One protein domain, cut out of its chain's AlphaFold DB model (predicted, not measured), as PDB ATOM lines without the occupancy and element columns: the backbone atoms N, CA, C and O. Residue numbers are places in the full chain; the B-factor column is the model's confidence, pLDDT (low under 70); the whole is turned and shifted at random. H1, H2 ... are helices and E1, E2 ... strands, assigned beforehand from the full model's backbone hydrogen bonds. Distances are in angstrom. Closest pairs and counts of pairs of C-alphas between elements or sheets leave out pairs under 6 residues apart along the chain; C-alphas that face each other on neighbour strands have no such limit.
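What this domain is: This is residues 4 to 53 of the 178 residues of a protein of Steinernema carpocapsae (UniProt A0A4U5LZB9). Two short pairs of antiparallel strands make a small, compact body: the hairpin E2 and E3 folds back over the pair E1 and E4, and the short helix H1 packs on E4. E4, the longest strand, is nearest to the middle, and the last stretch pairs briefly with its beginning. The printed part has 50 residues, in the order E1 E2 E3 E4 H1; the class is mostly strand, with under half of the residues in named elements. The radius of gyration of the C-alphas is 10.0 A, and the spans are 27 by 23 by 14 A.

How they stand to each other: Start at E1, residues 4 to 7, the antiparallel neighbour of E4, residues 28 to 32, at 127 degrees; there N 6 and O 30 are 2.8 A apart, within hydrogen-bond range. Next, E2, residues 12 to 15, and E3, residues 20 to 23, form an antiparallel hairpin at 142 degrees, with N 13 and O 22 at 2.8 A. The closest C-alphas of E1 and E2 are those of Gly 7 and Val 13, 5.9 A apart. E3 is apart from E1 and from E4. Further on, look at H1, residues 42 to 45: its closest C-alpha to E4 is that of Ser 42, 5.3 A from that of Val 31. H1 is too short for an O i to N i+4 pair, and its one O i to N i+3 pair is not within range. Residues 48 to 49 pair antiparallel with 28 to 29 of E4.

Where its parts are: Find C-alpha 4 at (30.554, 10.052, 54.825), where E1 begins its 9.2 A. E2 measures 9.3 A, E3 10.0 A and E4 13.2 A. H1 runs 5.0 A to C-alpha 45 at (31.972, 21.451, 45.319).

The domain as a whole: The C-alphas farthest apart are those of Gln 19 and Asp 51, 27.5 A. The printed part has no cut, and no link is long. Mean pLDDT of the printed part is 86.7, and no printed residue is under 70.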
ATOM      1  N   ARG A   4      30.885  11.402  55.305       81.00
ATOM      2  CA  ARG A   4      30.554  10.052  54.825       81.00
ATOM      3  C   ARG A   4      30.575  10.011  53.312       81.00
ATOM      4  O   ARG A   4      30.040  10.920  52.686       81.00
ATOM      5  N   ILE A   5      31.092   8.928  52.751       84.75
ATOM      6  CA  ILE A   5      30.878   8.596  51.345       84.75
ATOM      7  C   ILE A   5      29.412   8.184  51.177       84.75
ATOM      8  O   ILE A   5      28.903   7.343  51.916       84.75
ATOM      9  N   VAL A   6      28.722   8.815  50.233       86.38
ATOM     10  CA  VAL A   6      27.325   8.526  49.869       86.38
ATOM     11  C   VAL A   6      27.168   8.195  48.382       86.38
ATOM     12  O   VAL A   6      26.089   7.780  47.969       86.38
ATOM     13  N   GLY A   7      28.233   8.355  47.592       86.31
ATOM     14  CA  GLY A   7      28.291   8.014  46.175       86.31
ATOM     15  C   GLY A   7      29.631   7.414  45.793       86.31
ATOM     16  O   GLY A   7      30.667   7.937  46.199       86.31
ATOM     17  N   LEU A   8      29.582   6.344  45.006       91.50
ATOM     18  CA  LEU A   8      30.742   5.639  44.462       91.50
ATOM     19  C   LEU A   8      30.926   5.975  42.973       91.50
ATOM     20  O   LEU A   8      29.940   6.383  42.348       91.50
ATOM     21  N   PRO A   9      32.134   5.775  42.414       91.06
ATOM     22  CA  PRO A   9      32.407   5.928  40.986       91.06
ATOM     23  C   PRO A   9      31.330   5.310  40.082       91.06
ATOM     24  O   PRO A   9      30.782   4.243  40.379       91.06
ATOM     25  N   GLY A  10      30.960   6.027  39.021       84.62
ATOM     26  CA  GLY A  10      29.981   5.589  38.023       84.62
ATOM     27  C   GLY A  10      28.521   5.591  38.497       84.62
ATOM     28  O   GLY A  10      27.615   5.277  37.722       84.62
ATOM     29  N   LYS A  11      28.234   5.947  39.758       89.75
ATOM     30  CA  LYS A  11      26.860   6.007  40.290       89.75
ATOM     31  C   LYS A  11      26.285   7.416  40.217       89.75
ATOM     32  O   LYS A  11      26.993   8.411  40.332       89.75
ATOM     33  N   LYS A  12      24.960   7.502  40.070       87.38
ATOM     34  CA  LYS A  12      24.220   8.762  40.199       87.38
ATOM     35  C   LYS A  12      23.800   8.965  41.651       87.38
ATOM     36  O   LYS A  12      23.193   8.077  42.247       87.38
ATOM     37  N   VAL A  13      24.079  10.139  42.201       89.81
ATOM     38  CA  VAL A  13      23.649  10.557  43.541       89.81
ATOM     39  C   VAL A  13      22.695  11.729  43.406       89.81
ATOM     40  O   VAL A  13      22.903  12.615  42.584       89.81
ATOM     41  N   TYR A  14      21.637  11.740  44.209       91.44
ATOM     42  CA  TYR A  14      20.779  12.911  44.311       91.44
ATOM     43  C   TYR A  14      21.430  13.952  45.225       91.44
ATOM     44  O   TYR A  14      21.628  13.703  46.417       91.44
ATOM     45  N   ASN A  15      21.784  15.096  44.650       88.94
ATOM     46  CA  ASN A  15      22.244  16.268  45.368       88.94
ATOM     47  C   ASN A  15      21.020  17.052  45.856       88.94
ATOM     48  O   ASN A  15      20.358  17.732  45.074       88.94
ATOM     49  N   ASP A  16      20.734  16.938  47.150       85.00
ATOM     50  CA  ASP A  16      19.631  17.604  47.846       85.00
ATOM     51  C   ASP A  16      19.809  19.125  47.941       85.00
ATOM     52  O   ASP A  16      18.820  19.843  48.024       85.00
ATOM     53  N   GLU A  17      21.036  19.637  47.863       87.69
ATOM     54  CA  GLU A  17      21.274  21.087  47.848       87.69
ATOM     55  C   GLU A  17      20.928  21.697  46.486       87.69
ATOM     56  O   GLU A  17      20.288  22.738  46.399       87.69
ATOM     57  N   LYS A  18      21.328  21.022  45.401       87.94
ATOM     58  CA  LYS A  18      21.093  21.476  44.019       87.94
ATOM     59  C   LYS A  18      19.805  20.916  43.407       87.94
ATOM     60  O   LYS A  18      19.530  21.181  42.240       87.94
ATOM     61  N   GLN A  19      19.061  20.106  44.162       90.06
ATOM     62  CA  GLN A  19      17.822  19.436  43.752       90.06
ATOM     63  C   GLN A  19      17.949  18.637  42.438       90.06
ATOM     64  O   GLN A  19      17.013  18.564  41.644       90.06
ATOM     65  N   LYS A  20      19.105  18.004  42.191       89.56
ATOM     66  CA  LYS A  20      19.379  17.282  40.934       89.56
ATOM     67  C   LYS A  20      20.187  16.006  41.132       89.56
ATOM     68  O   LYS A  20      20.916  15.860  42.107       89.56
ATOM     69  N   LYS A  21      20.085  15.072  40.182       91.06
ATOM     70  CA  LYS A  21      20.950  13.882  40.138       91.06
ATOM     71  C   LYS A  21      22.278  14.229  39.469       91.06
ATOM     72  O   LYS A  21      22.290  14.759  38.363       91.06
ATOM     73  N   GLU A  22      23.381  13.886  40.115       89.06
ATOM     74  CA  GLU A  22      24.742  14.107  39.628       89.06
ATOM     75  C   GLU A  22      25.462  12.769  39.475       89.06
ATOM     76  O   GLU A  22      25.304  11.872  40.306       89.06
ATOM     77  N   LEU A  23      26.229  12.622  38.395       92.50
ATOM     78  CA  LEU A  23      27.089  11.464  38.187       92.50
ATOM     79  C   LEU A  23      28.373  11.636  39.004       92.50
ATOM     80  O   LEU A  23      29.008  12.687  38.956       92.50
ATOM     81  N   VAL A  24      28.764  10.591  39.718       92.50
ATOM     82  CA  VAL A  24      30.072  10.509  40.363       92.50
ATOM     83  C   VAL A  24      31.072   9.995  39.335       92.50
ATOM     84  O   VAL A  24      30.918   8.887  38.826       92.50
ATOM     85  N   TRP A  25      32.068  10.812  39.003       92.50
ATOM     86  CA  TRP A  25      33.096  10.449  38.028       92.50
ATOM     87  C   TRP A  25      33.961   9.280  38.505       92.50
ATOM     88  O   TRP A  25      34.066   9.019  39.708       92.50
ATOM     89  N   GLU A  26      34.600   8.603  37.554       91.38
ATOM     90  CA  GLU A  26      35.578   7.567  37.869       91.38
ATOM     91  C   GLU A  26      36.713   8.114  38.746       91.38
ATOM     92  O   GLU A  26      37.113   9.276  38.634       91.38
ATOM     93  N   GLY A  27      37.174   7.298  39.697       84.44
ATOM     94  CA  GLY A  27      38.185   7.700  40.684       84.44
ATOM     95  C   GLY A  27      37.727   8.757  41.704       84.44
ATOM     96  O   GLY A  27      38.541   9.240  42.494       84.44
ATOM     97  N   CYS A  28      36.440   9.123  41.722       88.69
ATOM     98  CA  CYS A  28      35.876  10.080  42.672       88.69
ATOM     99  C   CYS A  28      34.801   9.453  43.570       88.69
ATOM    100  O   CYS A  28      34.134   8.486  43.224       88.69
ATOM    101  N   VAL A  29      34.579  10.059  44.731       90.38
ATOM    102  CA  VAL A  29      33.488   9.736  45.649       90.38
ATOM    103  C   VAL A  29      32.669  10.976  45.963       90.38
ATOM    104  O   VAL A  29      33.186  12.088  46.050       90.38
ATOM    105  N   PHE A  30      31.372  10.793  46.184       90.12
ATOM    106  CA  PHE A  30      30.512  11.866  46.675       90.12
ATOM    107  C   PHE A  30      30.474  11.809  48.200       90.12
ATOM    108  O   PHE A  30      30.024  10.806  48.760       90.12
ATOM    109  N   VAL A  31      30.935  12.859  48.881       88.19
ATOM    110  CA  VAL A  31      31.006  12.905  50.347       88.19
ATOM    111  C   VAL A  31      30.032  13.916  50.928       88.19
ATOM    112  O   VAL A  31      29.877  15.016  50.408       88.19
ATOM    113  N   VAL A  32      29.385  13.571  52.037       85.19
ATOM    114  CA  VAL A  32      28.442  14.461  52.721       85.19
ATOM    115  C   VAL A  32      28.652  14.437  54.229       85.19
ATOM    116  O   VAL A  32      28.887  13.388  54.836       85.19
ATOM    117  N   GLY A  33      28.589  15.610  54.856       79.50
ATOM    118  CA  GLY A  33      28.664  15.721  56.308       79.50
ATOM    119  C   GLY A  33      27.369  15.298  56.996       79.50
ATOM    120  O   GLY A  33      26.275  15.385  56.443       79.50
ATOM    121  N   ASN A  34      27.493  14.866  58.251       74.75
ATOM    122  CA  ASN A  34      26.332  14.506  59.070       74.75
ATOM    123  C   ASN A  34      25.431  15.709  59.369       74.75
ATOM    124  O   ASN A  34      24.211  15.577  59.360       74.75
ATOM    125  N   ASN A  35      26.028  16.874  59.631       79.19
ATOM    126  CA  ASN A  35      25.288  18.114  59.827       79.19
ATOM    127  C   ASN A  35      25.086  18.818  58.481       79.19
ATOM    128  O   ASN A  35      25.902  19.647  58.086       79.19
ATOM    129  N   ARG A  36      24.002  18.471  57.783       77.31
ATOM    130  CA  ARG A  36      23.708  18.943  56.421       77.31
ATOM    131  C   ARG A  36      23.736  20.470  56.282       77.31
ATOM    132  O   ARG A  36      24.329  20.960  55.331       77.31
ATOM    133  N   LYS A  37      23.166  21.213  57.236       74.94
ATOM    134  CA  LYS A  37      23.063  22.684  57.168       74.94
ATOM    135  C   LYS A  37      24.392  23.421  57.363       74.94
ATOM    136  O   LYS A  37      24.520  24.556  56.937       74.94
ATOM    137  N   GLY A  38      25.367  22.798  58.026       78.12
ATOM    138  CA  GLY A  38      26.649  23.429  58.373       78.12
ATOM    139  C   GLY A  38      27.851  22.761  57.714       78.12
ATOM    140  O   GLY A  38      28.951  22.800  58.259       78.12
ATOM    141  N   SER A  39      27.638  22.042  56.613       82.19
ATOM    142  CA  SER A  39      28.649  21.162  56.036       82.19
ATOM    143  C   SER A  39      29.006  21.578  54.620       82.19
ATOM    144  O   SER A  39      28.270  21.277  53.689       82.19
ATOM    145  N   THR A  40      30.199  22.151  54.451       86.00
ATOM    146  CA  THR A  40      30.854  22.280  53.144       86.00
ATOM    147  C   THR A  40      31.294  20.891  52.686       86.00
ATOM    148  O   THR A  40      32.168  20.276  53.305       86.00
ATOM    149  N   ASP A  41      30.613  20.335  51.690       90.88
ATOM    150  CA  ASP A  41      30.811  18.975  51.184       90.88
ATOM    151  C   ASP A  41      30.449  18.870  49.688       90.88
ATOM    152  O   ASP A  41      30.232  19.897  49.035       90.88
ATOM    153  N   SER A  42      30.394  17.650  49.139       90.69
ATOM    154  CA  SER A  42      30.213  17.420  47.699       90.69
ATOM    155  C   SER A  42      28.934  18.008  47.124       90.69
ATOM    156  O   SER A  42      28.849  18.215  45.917       90.69
ATOM    157  N   ARG A  43      27.952  18.350  47.961       90.81
ATOM    158  CA  ARG A  43      26.755  19.060  47.500       90.81
ATOM    159  C   ARG A  43      27.087  20.424  46.895       90.81
ATOM    160  O   ARG A  43      26.450  20.824  45.922       90.81
ATOM    161  N   TYR A  44      28.125  21.085  47.402       90.25
ATOM    162  CA  TYR A  44      28.593  22.380  46.912       90.25
ATOM    163  C   TYR A  44      29.670  22.206  45.836       90.25
ATOM    164  O   TYR A  44      29.455  22.610  44.692       90.25
ATOM    165  N   PHE A  45      30.779  21.538  46.176       91.69
ATOM    166  CA  PHE A  45      31.972  21.451  45.319       91.69
ATOM    167  C   PHE A  45      32.015  20.230  44.380       91.69
ATOM    168  O   PHE A  45      32.930  20.126  43.572       91.69
ATOM    169  N   GLY A  46      31.040  19.319  44.454       91.88
ATOM    170  CA  GLY A  46      30.985  18.108  43.625       91.88
ATOM    171  C   GLY A  46      31.766  16.907  44.187       91.88
ATOM    172  O   GLY A  46      32.210  16.917  45.340       91.88
ATOM    173  N   PRO A  47      31.898  15.815  43.413       93.38
ATOM    174  CA  PRO A  47      32.676  14.639  43.804       93.38
ATOM    175  C   PRO A  47      34.145  14.960  44.137       93.38
ATOM    176  O   PRO A  47      34.733  15.877  43.574       93.38
ATOM    177  N   VAL A  48      34.750  14.180  45.035       87.69
ATOM    178  CA  VAL A  48      36.148  14.322  45.489       87.69
ATOM    179  C   VAL A  48      36.971  13.141  45.006       87.69
ATOM    180  O   VAL A  48      36.505  12.009  45.102       87.69
ATOM    181  N   LYS A  49      38.208  13.374  44.559       88.75
ATOM    182  CA  LYS A  49      39.136  12.292  44.202       88.75
ATOM    183  C   LYS A  49      39.438  11.390  45.398       88.75
ATOM    184  O   LYS A  49      39.713  11.884  46.492       88.75
ATOM    185  N   ILE A  50      39.429  10.080  45.168       85.19
ATOM    186  CA  ILE A  50      39.743   9.071  46.188       85.19
ATOM    187  C   ILE A  50      41.171   9.263  46.716       85.19
ATOM    188  O   ILE A  50      41.378   9.189  47.923       85.19
ATOM    189  N   ASP A  51      42.111   9.629  45.842       79.50
ATOM    190  CA  ASP A  51      43.525   9.857  46.184       79.50
ATOM    191  C   ASP A  51      43.734  10.964  47.232       79.50
ATOM    192  O   ASP A  51      44.748  11.002  47.921       79.50
ATOM    193  N   GLY A  52      42.765  11.875  47.383       73.62
ATOM    194  CA  GLY A  52      42.801  12.939  48.387       73.62
ATOM    195  C   GLY A  52      42.273  12.529  49.768       73.62
ATOM    196  O   GLY A  52      42.260  13.356  50.684       73.62
ATOM    197  N   LEU A  53      41.786  11.295  49.946       77.75
ATOM    198  CA  LEU A  53      41.218  10.818  51.209       77.75
ATOM    199  C   LEU A  53      42.320  10.294  52.138       77.75
ATOM    200  O   LEU A  53      42.857   9.213  51.942       77.75
TER     201      LEU A  53